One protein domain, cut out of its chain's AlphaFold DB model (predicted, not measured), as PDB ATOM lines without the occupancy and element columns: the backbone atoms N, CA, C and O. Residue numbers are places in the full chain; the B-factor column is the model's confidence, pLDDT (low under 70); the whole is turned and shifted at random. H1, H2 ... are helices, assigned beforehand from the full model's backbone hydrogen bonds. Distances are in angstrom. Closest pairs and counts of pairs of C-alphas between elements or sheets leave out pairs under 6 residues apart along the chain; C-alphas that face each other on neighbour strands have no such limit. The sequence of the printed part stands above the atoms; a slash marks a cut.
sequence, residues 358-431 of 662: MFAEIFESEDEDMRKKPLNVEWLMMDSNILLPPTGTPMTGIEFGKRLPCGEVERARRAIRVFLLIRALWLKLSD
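Overview. This is residues 358 to 431 of the 662 residues of the protein "FPL domain-containing protein" of Nesidiocoris tenuis (UniProt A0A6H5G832). Two helices, the long H4 and the shorter H1, cross each other as an X, and on one side of that crossing the chain swings out in a wide loop that holds the two short helices H2 and H3. A long stretch with no named element, residues 388 to 406, folds back from H3 to the beginning of H4, while the other end of H4 sticks out with residues 422 to 431. The printed part has 74 residues with four named helices, in the order H1, H2, H3, H4, and no named strand; the class is all helix. The whole is only just loose, close to compact, with a radius of gyration of the C-alphas of 13.7 A, and its outline is flat, spanning 38 by 32 by 18 A.

Along the chain. The longest helix, H4, has 23 residues, 407 to 429, and measures 33.3 A from its first C-alpha at (175.958, 213.415, 226.431) to its last at (198.362, 233.716, 240.493). H1 is residues 358 to 372, 21.2 A long, and begins with C-alpha 358 at (177.162, 211.980, 242.530). H2, residues 377 to 381, measures 6.2 A, and H3, residues 384 to 387, measures 5.8 A.

Arrangement. H4 touches H1 with residues 413 to 420 alone. The closest C-alphas of the two are those of Phe 363 and Ile 416, 6.3 A apart. Their lines stand at a steep tilt of 57 degrees, and they run the same way; their centres are 10.2 A apart. H2 touches no helix, and it is apart from both H1 and H4. H3 is apart from H1 and H4 too, and H2 and H3 meet only through their link. In H1, H2 and H4 every pair of O i and N i+4 is within hydrogen-bond range; H3, with 4 residues, is too short for such a pair, but its one pair of O i and N i+3 is within range.

Size, cuts and confidence. The two C-alphas farthest apart are those of Met 395 and Asp 431, 41.7 A. Without residues 422 to 431, which stand free, the body has 64 residues and spans 34 by 25 by 16 A. The printed part has no cut. The links from H1 to H2 and from H2 to H3 are tight, with 4 and 2 residues, while the link from H3 to H4 is long, with 19. The mean pLDDT of the printed part is 74.3, and 16 residues are under 70, among them residues 358 to 362 and 407 to 409.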
ATOM      1  N   MET A 358     176.007 212.498 243.290       53.25
ATOM      2  CA  MET A 358     177.162 211.980 242.530       53.25
ATOM      3  C   MET A 358     178.183 213.066 242.162       53.25
ATOM      4  O   MET A 358     179.217 212.755 241.568       53.25
ATOM      5  N   PHE A 359     177.923 214.342 242.479       65.69
ATOM      6  CA  PHE A 359     178.806 215.434 242.061       65.69
ATOM      7  C   PHE A 359     180.205 215.305 242.677       65.69
ATOM      8  O   PHE A 359     181.190 215.430 241.954       65.69
ATOM      9  N   ALA A 360     180.297 214.998 243.976       64.50
ATOM     10  CA  ALA A 360     181.575 214.861 244.678       64.50
ATOM     11  C   ALA A 360     182.449 213.736 244.093       64.50
ATOM     12  O   ALA A 360     183.611 213.974 243.777       64.50
ATOM     13  N   GLU A 361     181.882 212.547 243.859       64.38
ATOM     14  CA  GLU A 361     182.612 211.398 243.300       64.38
ATOM     15  C   GLU A 361     183.158 211.689 241.893       64.38
ATOM     16  O   GLU A 361     184.315 211.393 241.593       64.38
ATOM     17  N   ILE A 362     182.351 212.322 241.030       68.19
ATOM     18  CA  ILE A 362     182.793 212.725 239.687       68.19
ATOM     19  C   ILE A 362     183.852 213.833 239.784       68.19
ATOM     20  O   ILE A 362     184.833 213.804 239.044       68.19
ATOM     21  N   PHE A 363     183.684 214.794 240.696       76.81
ATOM     22  CA  PHE A 363     184.624 215.898 240.878       76.81
ATOM     23  C   PHE A 363     186.007 215.406 241.325       76.81
ATOM     24  O   PHE A 363     187.016 215.771 240.722       76.81
ATOM     25  N   GLU A 364     186.057 214.546 242.343       75.81
ATOM     26  CA  GLU A 364     187.305 213.993 242.876       75.81
ATOM     27  C   GLU A 364     187.972 213.020 241.904       75.81
ATOM     28  O   GLU A 364     189.191 213.060 241.748       75.81
ATOM     29  N   SER A 365     187.191 212.206 241.187       76.25
ATOM     30  CA  SER A 365     187.717 211.317 240.145       76.25
ATOM     31  C   SER A 365     188.413 212.096 239.024       76.25
ATOM     32  O   SER A 365     189.511 211.730 238.611       76.25
ATOM     33  N   GLU A 366     187.834 213.215 238.572       81.38
ATOM     34  CA  GLU A 366     188.423 214.056 237.521       81.38
ATOM     35  C   GLU A 366     189.648 214.856 238.008       81.38
ATOM     36  O   GLU A 366     190.605 215.018 237.248       81.38
ATOM     37  N   ASP A 367     189.651 215.316 239.265       82.44
ATOM     38  CA  ASP A 367     190.807 215.950 239.915       82.44
ATOM     39  C   ASP A 367     191.970 214.960 240.085       82.44
ATOM     40  O   ASP A 367     193.100 215.242 239.679       82.44
ATOM     41  N   GLU A 368     191.704 213.750 240.583       81.31
ATOM     42  CA  GLU A 368     192.707 212.689 240.643       81.31
ATOM     43  C   GLU A 368     193.251 212.322 239.254       81.31
ATOM     44  O   GLU A 368     194.468 212.196 239.099       81.31
ATOM     45  N   ASP A 369     192.397 212.182 238.237       79.94
ATOM     46  CA  ASP A 369     192.810 211.910 236.852       79.94
ATOM     47  C   ASP A 369     193.746 213.006 236.316       79.94
ATOM     48  O   ASP A 369     194.786 212.709 235.722       79.94
ATOM     49  N   MET A 370     193.409 214.278 236.555       81.88
ATOM     50  CA  MET A 370     194.214 215.430 236.136       81.88
ATOM     51  C   MET A 370     195.545 215.536 236.892       81.88
ATOM     52  O   MET A 370     196.551 215.921 236.295       81.88
ATOM     53  N   ARG A 371     195.581 215.162 238.178       80.50
ATOM     54  CA  ARG A 371     196.818 215.078 238.975       80.50
ATOM     55  C   ARG A 371     197.713 213.912 238.533       80.50
ATOM     56  O   ARG A 371     198.932 214.063 238.523       80.50
ATOM     57  N   LYS A 372     197.128 212.764 238.161       79.00
ATOM     58  CA  LYS A 372     197.843 211.553 237.700       79.00
ATOM     59  C   LYS A 372     198.373 211.685 236.268       79.00
ATOM     60  O   LYS A 372     199.465 211.201 235.981       79.00
ATOM     61  N   LYS A 373     197.614 212.330 235.374       74.44
ATOM     62  CA  LYS A 373     197.968 212.599 233.968       74.44
ATOM     63  C   LYS A 373     198.042 214.119 233.698       74.44
ATOM     64  O   LYS A 373     197.180 214.650 232.991       74.44
ATOM     65  N   PRO A 374     199.051 214.839 234.228       76.69
ATOM     66  CA  PRO A 374     199.251 216.248 233.897       76.69
ATOM     67  C   PRO A 374     199.568 216.418 232.402       76.69
ATOM     68  O   PRO A 374     200.182 215.551 231.779       76.69
ATOM     69  N   LEU A 375     199.166 217.552 231.819       73.81
ATOM     70  CA  LEU A 375     199.366 217.823 230.394       73.81
ATOM     71  C   LEU A 375     200.859 217.983 230.061       73.81
ATOM     72  O   LEU A 375     201.458 219.018 230.348       73.81
ATOM     73  N   ASN A 376     201.442 216.981 229.403       81.50
ATOM     74  CA  ASN A 376     202.773 217.067 228.807       81.50
ATOM     75  C   ASN A 376     202.649 217.430 227.314       81.50
ATOM     76  O   ASN A 376     202.079 216.670 226.532       81.50
ATOM     77  N   VAL A 377     203.189 218.590 226.926       78.94
ATOM     78  CA  VAL A 377     203.121 219.118 225.551       78.94
ATOM     79  C   VAL A 377     203.978 218.307 224.572       78.94
ATOM     80  O   VAL A 377     203.573 218.121 223.432       78.94
ATOM     81  N   GLU A 378     205.122 217.773 225.002       75.75
ATOM     82  CA  GLU A 378     205.978 216.924 224.162       75.75
ATOM     83  C   GLU A 378     205.259 215.617 223.805       75.75
ATOM     84  O   GLU A 378     205.179 215.249 222.636       75.75
ATOM     85  N   TRP A 379     204.643 214.966 224.797       80.75
ATOM     86  CA  TRP A 379     203.852 213.748 224.585       80.75
ATOM     87  C   TRP A 379     202.596 214.017 223.752       80.75
ATOM     88  O   TRP A 379     202.208 213.181 222.941       80.75
ATOM     89  N   LEU A 380     201.976 215.189 223.927       78.44
ATOM     90  CA  LEU A 380     200.855 215.637 223.106       78.44
ATOM     91  C   LEU A 380     201.280 215.746 221.631       78.44
ATOM     92  O   LEU A 380     200.626 215.171 220.773       78.44
ATOM     93  N   MET A 381     202.409 216.394 221.330       75.31
ATOM     94  CA  MET A 381     202.926 216.538 219.957       75.31
ATOM     95  C   MET A 381     203.410 215.226 219.310       75.31
ATOM     96  O   MET A 381     203.655 215.204 218.107       75.31
ATOM     97  N   MET A 382     203.513 214.131 220.071       77.56
ATOM     98  CA  MET A 382     203.782 212.782 219.553       77.56
ATOM     99  C   MET A 382     202.505 211.946 219.329       77.56
ATOM    100  O   MET A 382     202.595 210.828 218.821       77.56
ATOM    101  N   ASP A 383     201.320 212.450 219.692       78.25
ATOM    102  CA  ASP A 383     200.052 211.721 219.571       78.25
ATOM    103  C   ASP A 383     199.390 211.934 218.196       78.25
ATOM    104  O   ASP A 383     198.886 213.012 217.871       78.25
ATOM    105  N   SER A 384     199.331 210.868 217.394       79.62
ATOM    106  CA  SER A 384     198.727 210.881 216.055       79.62
ATOM    107  C   SER A 384     197.225 211.196 216.044       79.62
ATOM    108  O   SER A 384     196.711 211.623 215.009       79.62
ATOM    109  N   ASN A 385     196.518 211.063 217.174       77.44
ATOM    110  CA  ASN A 385     195.094 211.404 217.267       77.44
ATOM    111  C   ASN A 385     194.820 212.906 217.069       77.44
ATOM    112  O   ASN A 385     193.692 213.272 216.755       77.44
ATOM    113  N   ILE A 386     195.826 213.779 217.208       75.38
ATOM    114  CA  ILE A 386     195.684 215.233 216.991       75.38
ATOM    115  C   ILE A 386     195.492 215.579 215.509       75.38
ATOM    116  O   ILE A 386     194.902 216.607 215.186       75.38
ATOM    117  N   LEU A 387     195.936 214.705 214.602       69.88
ATOM    118  CA  LEU A 387     195.728 214.857 213.160       69.88
ATOM    119  C   LEU A 387     194.289 214.508 212.729       69.88
ATOM    120  O   LEU A 387     193.934 214.690 211.565       69.88
ATOM    121  N   LEU A 388     193.462 213.990 213.644       70.00
ATOM    122  CA  LEU A 388     192.067 213.641 213.389       70.00
ATOM    123  C   LEU A 388     191.139 214.823 213.730       70.00
ATOM    124  O   LEU A 388     191.364 215.518 214.722       70.00
ATOM    125  N   PRO A 389     190.050 215.044 212.967       64.81
ATOM    126  CA  PRO A 389     189.061 216.057 213.318       64.81
ATOM    127  C   PRO A 389     188.409 215.728 214.678       64.81
ATOM    128  O   PRO A 389     188.137 214.556 214.955       64.81
ATOM    129  N   PRO A 390     188.121 216.731 215.531       66.56
ATOM    130  CA  PRO A 390     187.673 216.508 216.906       66.56
ATOM    131  C   PRO A 390     186.305 215.811 216.954       66.56
ATOM    132  O   PRO A 390     185.262 216.418 216.709       66.56
ATOM    133  N   THR A 391     186.308 214.518 217.280       71.56
ATOM    134  CA  THR A 391     185.107 213.671 217.257       71.56
ATOM    135  C   THR A 391     184.228 213.868 218.497       71.56
ATOM    136  O   THR A 391     184.698 214.262 219.562       71.56
ATOM    137  N   GLY A 392     182.926 213.589 218.370       74.62
ATOM    138  CA  GLY A 392     181.933 213.738 219.445       74.62
ATOM    139  C   GLY A 392     181.388 212.426 220.013       74.62
ATOM    140  O   GLY A 392     180.274 212.419 220.527       74.62
ATOM    141  N   THR A 393     182.111 211.307 219.875       72.75
ATOM    142  CA  THR A 393     181.623 209.977 220.283       72.75
ATOM    143  C   THR A 393     182.714 209.114 220.938       72.75
ATOM    144  O   THR A 393     183.837 209.064 220.423       72.75
ATOM    145  N   PRO A 394     182.404 208.396 222.041       71.88
ATOM    146  CA  PRO A 394     183.332 207.458 222.680       71.88
ATOM    147  C   PRO A 394     183.662 206.241 221.804       71.88
ATOM    148  O   PRO A 394     184.701 205.617 222.005       71.88
ATOM    149  N   MET A 395     182.834 205.929 220.798       72.12
ATOM    150  CA  MET A 395     182.989 204.754 219.921       72.12
ATOM    151  C   MET A 395     184.258 204.781 219.049       72.12
ATOM    152  O   MET A 395     184.571 203.796 218.390       72.12
ATOM    153  N   THR A 396     184.993 205.896 219.039       74.69
ATOM    154  CA  THR A 396     186.289 206.039 218.352       74.69
ATOM    155  C   THR A 396     187.467 205.457 219.133       74.69
ATOM    156  O   THR A 396     188.558 205.355 218.583       74.69
ATOM    157  N   GLY A 397     187.295 205.132 220.421       73.06
ATOM    158  CA  GLY A 397     188.395 204.744 221.313       73.06
ATOM    159  C   GLY A 397     189.305 205.903 221.751       73.06
ATOM    160  O   GLY A 397     190.175 205.703 222.596       73.06
ATOM    161  N   ILE A 398     189.094 207.120 221.235       77.50
ATOM    162  CA  ILE A 398     189.880 208.307 221.593       77.50
ATOM    163  C   ILE A 398     189.569 208.714 223.044       77.50
ATOM    164  O   ILE A 398     188.404 208.882 223.427       77.50
ATOM    165  N   GLU A 399     190.620 208.892 223.857       76.88
ATOM    166  CA  GLU A 399     190.506 209.327 225.257       76.88
ATOM    167  C   GLU A 399     189.703 210.633 225.373       76.88
ATOM    168  O   GLU A 399     189.910 211.580 224.617       76.88
ATOM    169  N   PHE A 400     188.838 210.724 226.388       79.94
ATOM    170  CA  PHE A 400     187.947 211.869 226.623       79.94
ATOM    171  C   PHE A 400     188.656 213.242 226.616       79.94
ATOM    172  O   PHE A 400     188.102 214.219 226.115       79.94
ATOM    173  N   GLY A 401     189.903 213.326 227.095       75.88
ATOM    174  CA  GLY A 401     190.688 214.570 227.068       75.88
ATOM    175  C   GLY A 401     191.032 215.091 225.662       75.88
ATOM    176  O   GLY A 401     191.307 216.280 225.518       75.88
ATOM    177  N   LYS A 402     190.987 214.226 224.639       75.94
ATOM    178  CA  LYS A 402     191.433 214.475 223.256       75.94
ATOM    179  C   LYS A 402     190.272 214.616 222.255       75.94
ATOM    180  O   LYS A 402     190.508 214.776 221.064       75.94
ATOM    181  N   ARG A 403     189.020 214.567 222.724       78.12
ATOM    182  CA  ARG A 403     187.804 214.654 221.894       78.12
ATOM    183  C   ARG A 403     186.728 215.545 222.528       78.12
ATOM    184  O   ARG A 403     186.924 216.103 223.609       78.12
ATOM    185  N   LEU A 404     185.593 215.707 221.851       75.31
ATOM    186  CA  LEU A 404     184.449 216.474 222.352       75.31
ATOM    187  C   LEU A 404     183.577 215.628 223.311       75.31
ATOM    188  O   LEU A 404     183.500 214.404 223.152       75.31
ATOM    189  N   PRO A 405     182.913 216.265 224.301       76.50
ATOM    190  CA  PRO A 405     182.041 215.585 225.258       76.50
ATOM    191  C   PRO A 405     180.730 215.097 224.623       76.50
ATOM    192  O   PRO A 405     179.985 215.875 224.020       76.50
ATOM    193  N   CYS A 406     180.421 213.819 224.828       76.38
ATOM    194  CA  CYS A 406     179.212 213.141 224.378       76.38
ATOM    195  C   CYS A 406     178.214 212.969 225.540       76.38
ATOM    196  O   CYS A 406     178.541 212.392 226.576       76.38
ATOM    197  N   GLY A 407     176.979 213.455 225.375       68.38
ATOM    198  CA  GLY A 407     175.958 213.415 226.431       68.38
ATOM    199  C   GLY A 407     176.242 214.345 227.622       68.38
ATOM    200  O   GLY A 407     177.191 215.128 227.624       68.38
ATOM    201  N   GLU A 408     175.378 214.303 228.636       60.12
ATOM    202  CA  GLU A 408     175.416 215.257 229.758       60.12
ATOM    203  C   GLU A 408     176.543 214.969 230.755       60.12
ATOM    204  O   GLU A 408     177.231 215.895 231.180       60.12
ATOM    205  N   VAL A 409     176.802 213.693 231.060       66.00
ATOM    206  CA  VAL A 409     177.853 213.286 232.008       66.00
ATOM    207  C   VAL A 409     179.237 213.736 231.530       66.00
ATOM    208  O   VAL A 409     180.009 214.286 232.312       66.00
ATOM    209  N   GLU A 410     179.559 213.591 230.241       74.94
ATOM    210  CA  GLU A 410     180.841 214.081 229.720       74.94
ATOM    211  C   GLU A 410     180.906 215.614 229.632       74.94
ATOM    212  O   GLU A 410     181.987 216.182 229.778       74.94
ATOM    213  N   ARG A 411     179.775 216.315 229.452       68.19
ATOM    214  CA  ARG A 411     179.738 217.787 229.554       68.19
ATOM    215  C   ARG A 411     180.012 218.245 230.987       68.19
ATOM    216  O   ARG A 411     180.817 219.154 231.169       68.19
ATOM    217  N   ALA A 412     179.425 217.582 231.985       65.19
ATOM    218  CA  ALA A 412     179.692 217.838 233.400       65.19
ATOM    219  C   ALA A 412     181.168 217.574 233.747       65.19
ATOM    220  O   ALA A 412     181.840 218.463 234.266       65.19
ATOM    221  N   ARG A 413     181.724 216.421 233.342       76.19
ATOM    222  CA  ARG A 413     183.167 216.120 233.462       76.19
ATOM    223  C   ARG A 413     184.037 217.192 232.795       76.19
ATOM    224  O   ARG A 413     184.998 217.668 233.391       76.19
ATOM    225  N   ARG A 414     183.680 217.655 231.588       76.88
ATOM    226  CA  ARG A 414     184.420 218.728 230.894       76.88
ATOM    227  C   ARG A 414     184.368 220.049 231.667       76.88
ATOM    228  O   ARG A 414     185.394 220.719 231.755       76.88
ATOM    229  N   ALA A 415     183.213 220.410 232.226       68.62
ATOM    230  CA  ALA A 415     183.051 221.602 233.055       68.62
ATOM    231  C   ALA A 415     183.876 221.511 234.351       68.62
ATOM    232  O   ALA A 415     184.567 222.466 234.694       68.62
ATOM    233  N   ILE A 416     183.891 220.344 235.004       73.44
ATOM    234  CA  ILE A 416     184.725 220.046 236.179       73.44
ATOM    235  C   ILE A 416     186.217 220.207 235.846       73.44
ATOM    236  O   ILE A 416     186.904 220.964 236.532       73.44
ATOM    237  N   ARG A 417     186.719 219.611 234.749       81.06
ATOM    238  CA  ARG A 417     188.123 219.805 234.320       81.06
ATOM    239  C   ARG A 417     188.458 221.279 234.067       81.06
ATOM    240  O   ARG A 417     189.528 221.743 234.454       81.06
ATOM    241  N   VAL A 418     187.552 222.031 233.439       76.62
ATOM    242  CA  VAL A 418     187.734 223.474 233.191       76.62
ATOM    243  C   VAL A 418     187.749 224.270 234.501       76.62
ATOM    244  O   VAL A 418     188.616 225.125 234.668       76.62
ATOM    245  N   PHE A 419     186.860 223.962 235.450       76.38
ATOM    246  CA  PHE A 419     186.863 224.568 236.784       76.38
ATOM    247  C   PHE A 419     188.175 224.286 237.529       76.38
ATOM    248  O   PHE A 419     188.781 225.217 238.049       76.38
ATOM    249  N   LEU A 420     188.657 223.039 237.525       80.94
ATOM    250  CA  LEU A 420     189.914 222.642 238.167       80.94
ATOM    251  C   LEU A 420     191.129 223.377 237.576       80.94
ATOM    252  O   LEU A 420     191.962 223.883 238.328       80.94
ATOM    253  N   LEU A 421     191.206 223.518 236.246       81.81
ATOM    254  CA  LEU A 421     192.251 224.314 235.585       81.81
ATOM    255  C   LEU A 421     192.187 225.799 235.983       81.81
ATOM    256  O   LEU A 421     193.216 226.397 236.303       81.81
ATOM    257  N   ILE A 422     190.987 226.386 236.001       72.56
ATOM    258  CA  ILE A 422     190.750 227.778 236.418       72.56
ATOM    259  C   ILE A 422     191.135 227.989 237.889       72.56
ATOM    260  O   ILE A 422     191.816 228.961 238.219       72.56
ATOM    261  N   ARG A 423     190.739 227.064 238.768       77.25
ATOM    262  CA  ARG A 423     191.027 227.072 240.206       77.25
ATOM    263  C   ARG A 423     192.528 226.985 240.471       77.25
ATOM    264  O   ARG A 423     193.051 227.804 241.225       77.25
ATOM    265  N   ALA A 424     193.224 226.058 239.814       79.81
ATOM    266  CA  ALA A 424     194.673 225.910 239.921       79.81
ATOM    267  C   ALA A 424     195.429 227.147 239.399       79.81
ATOM    268  O   ALA A 424     196.397 227.582 240.024       79.81
ATOM    269  N   LEU A 425     194.970 227.752 238.295       77.44
ATOM    270  CA  LEU A 425     195.527 229.005 237.777       77.44
ATOM    271  C   LEU A 425     195.329 230.163 238.765       77.44
ATOM    272  O   LEU A 425     196.289 230.859 239.082       77.44
ATOM    273  N   TRP A 426     194.114 230.350 239.286       74.44
ATOM    274  CA  TRP A 426     193.797 231.419 240.237       74.44
ATOM    275  C   TRP A 426     194.588 231.294 241.546       74.44
ATOM    276  O   TRP A 426     195.142 232.284 242.023       74.44
ATOM    277  N   LEU A 427     194.703 230.078 242.089       73.50
ATOM    278  CA  LEU A 427     195.539 229.788 243.258       73.50
ATOM    279  C   LEU A 427     197.006 230.155 242.999       73.50
ATOM    280  O   LEU A 427     197.604 230.875 243.795       73.50
ATOM    281  N   LYS A 428     197.558 229.736 241.851       73.94
ATOM    282  CA  LYS A 428     198.946 230.021 241.457       73.94
ATOM    283  C   LYS A 428     199.215 231.513 241.226       73.94
ATOM    284  O   LYS A 428     200.294 231.980 241.572       73.94
ATOM    285  N   LEU A 429     198.262 232.257 240.659       63.03
ATOM    286  CA  LEU A 429     198.362 233.716 240.493       63.03
ATOM    287  C   LEU A 429     198.260 234.470 241.829       63.03
ATOM    288  O   LEU A 429     198.794 235.568 241.947       63.03
ATOM    289  N   SER A 430     197.611 233.874 242.832       67.00
ATOM    290  CA  SER A 430     197.401 234.470 244.161       67.00
ATOM    291  C   SER A 430     198.407 233.995 245.227       67.00
ATOM    292  O   SER A 430     198.204 234.279 246.404       67.00
ATOM    293  N   ASP A 431     199.429 233.220 244.838       74.88
ATOM    294  CA  ASP A 431     200.365 232.478 245.714       74.88
ATOM    295  C   ASP A 431     199.686 231.699 246.867       74.88
ATOM    296  O   ASP A 431     200.191 231.577 247.985       74.88
TER     297      ASP A 431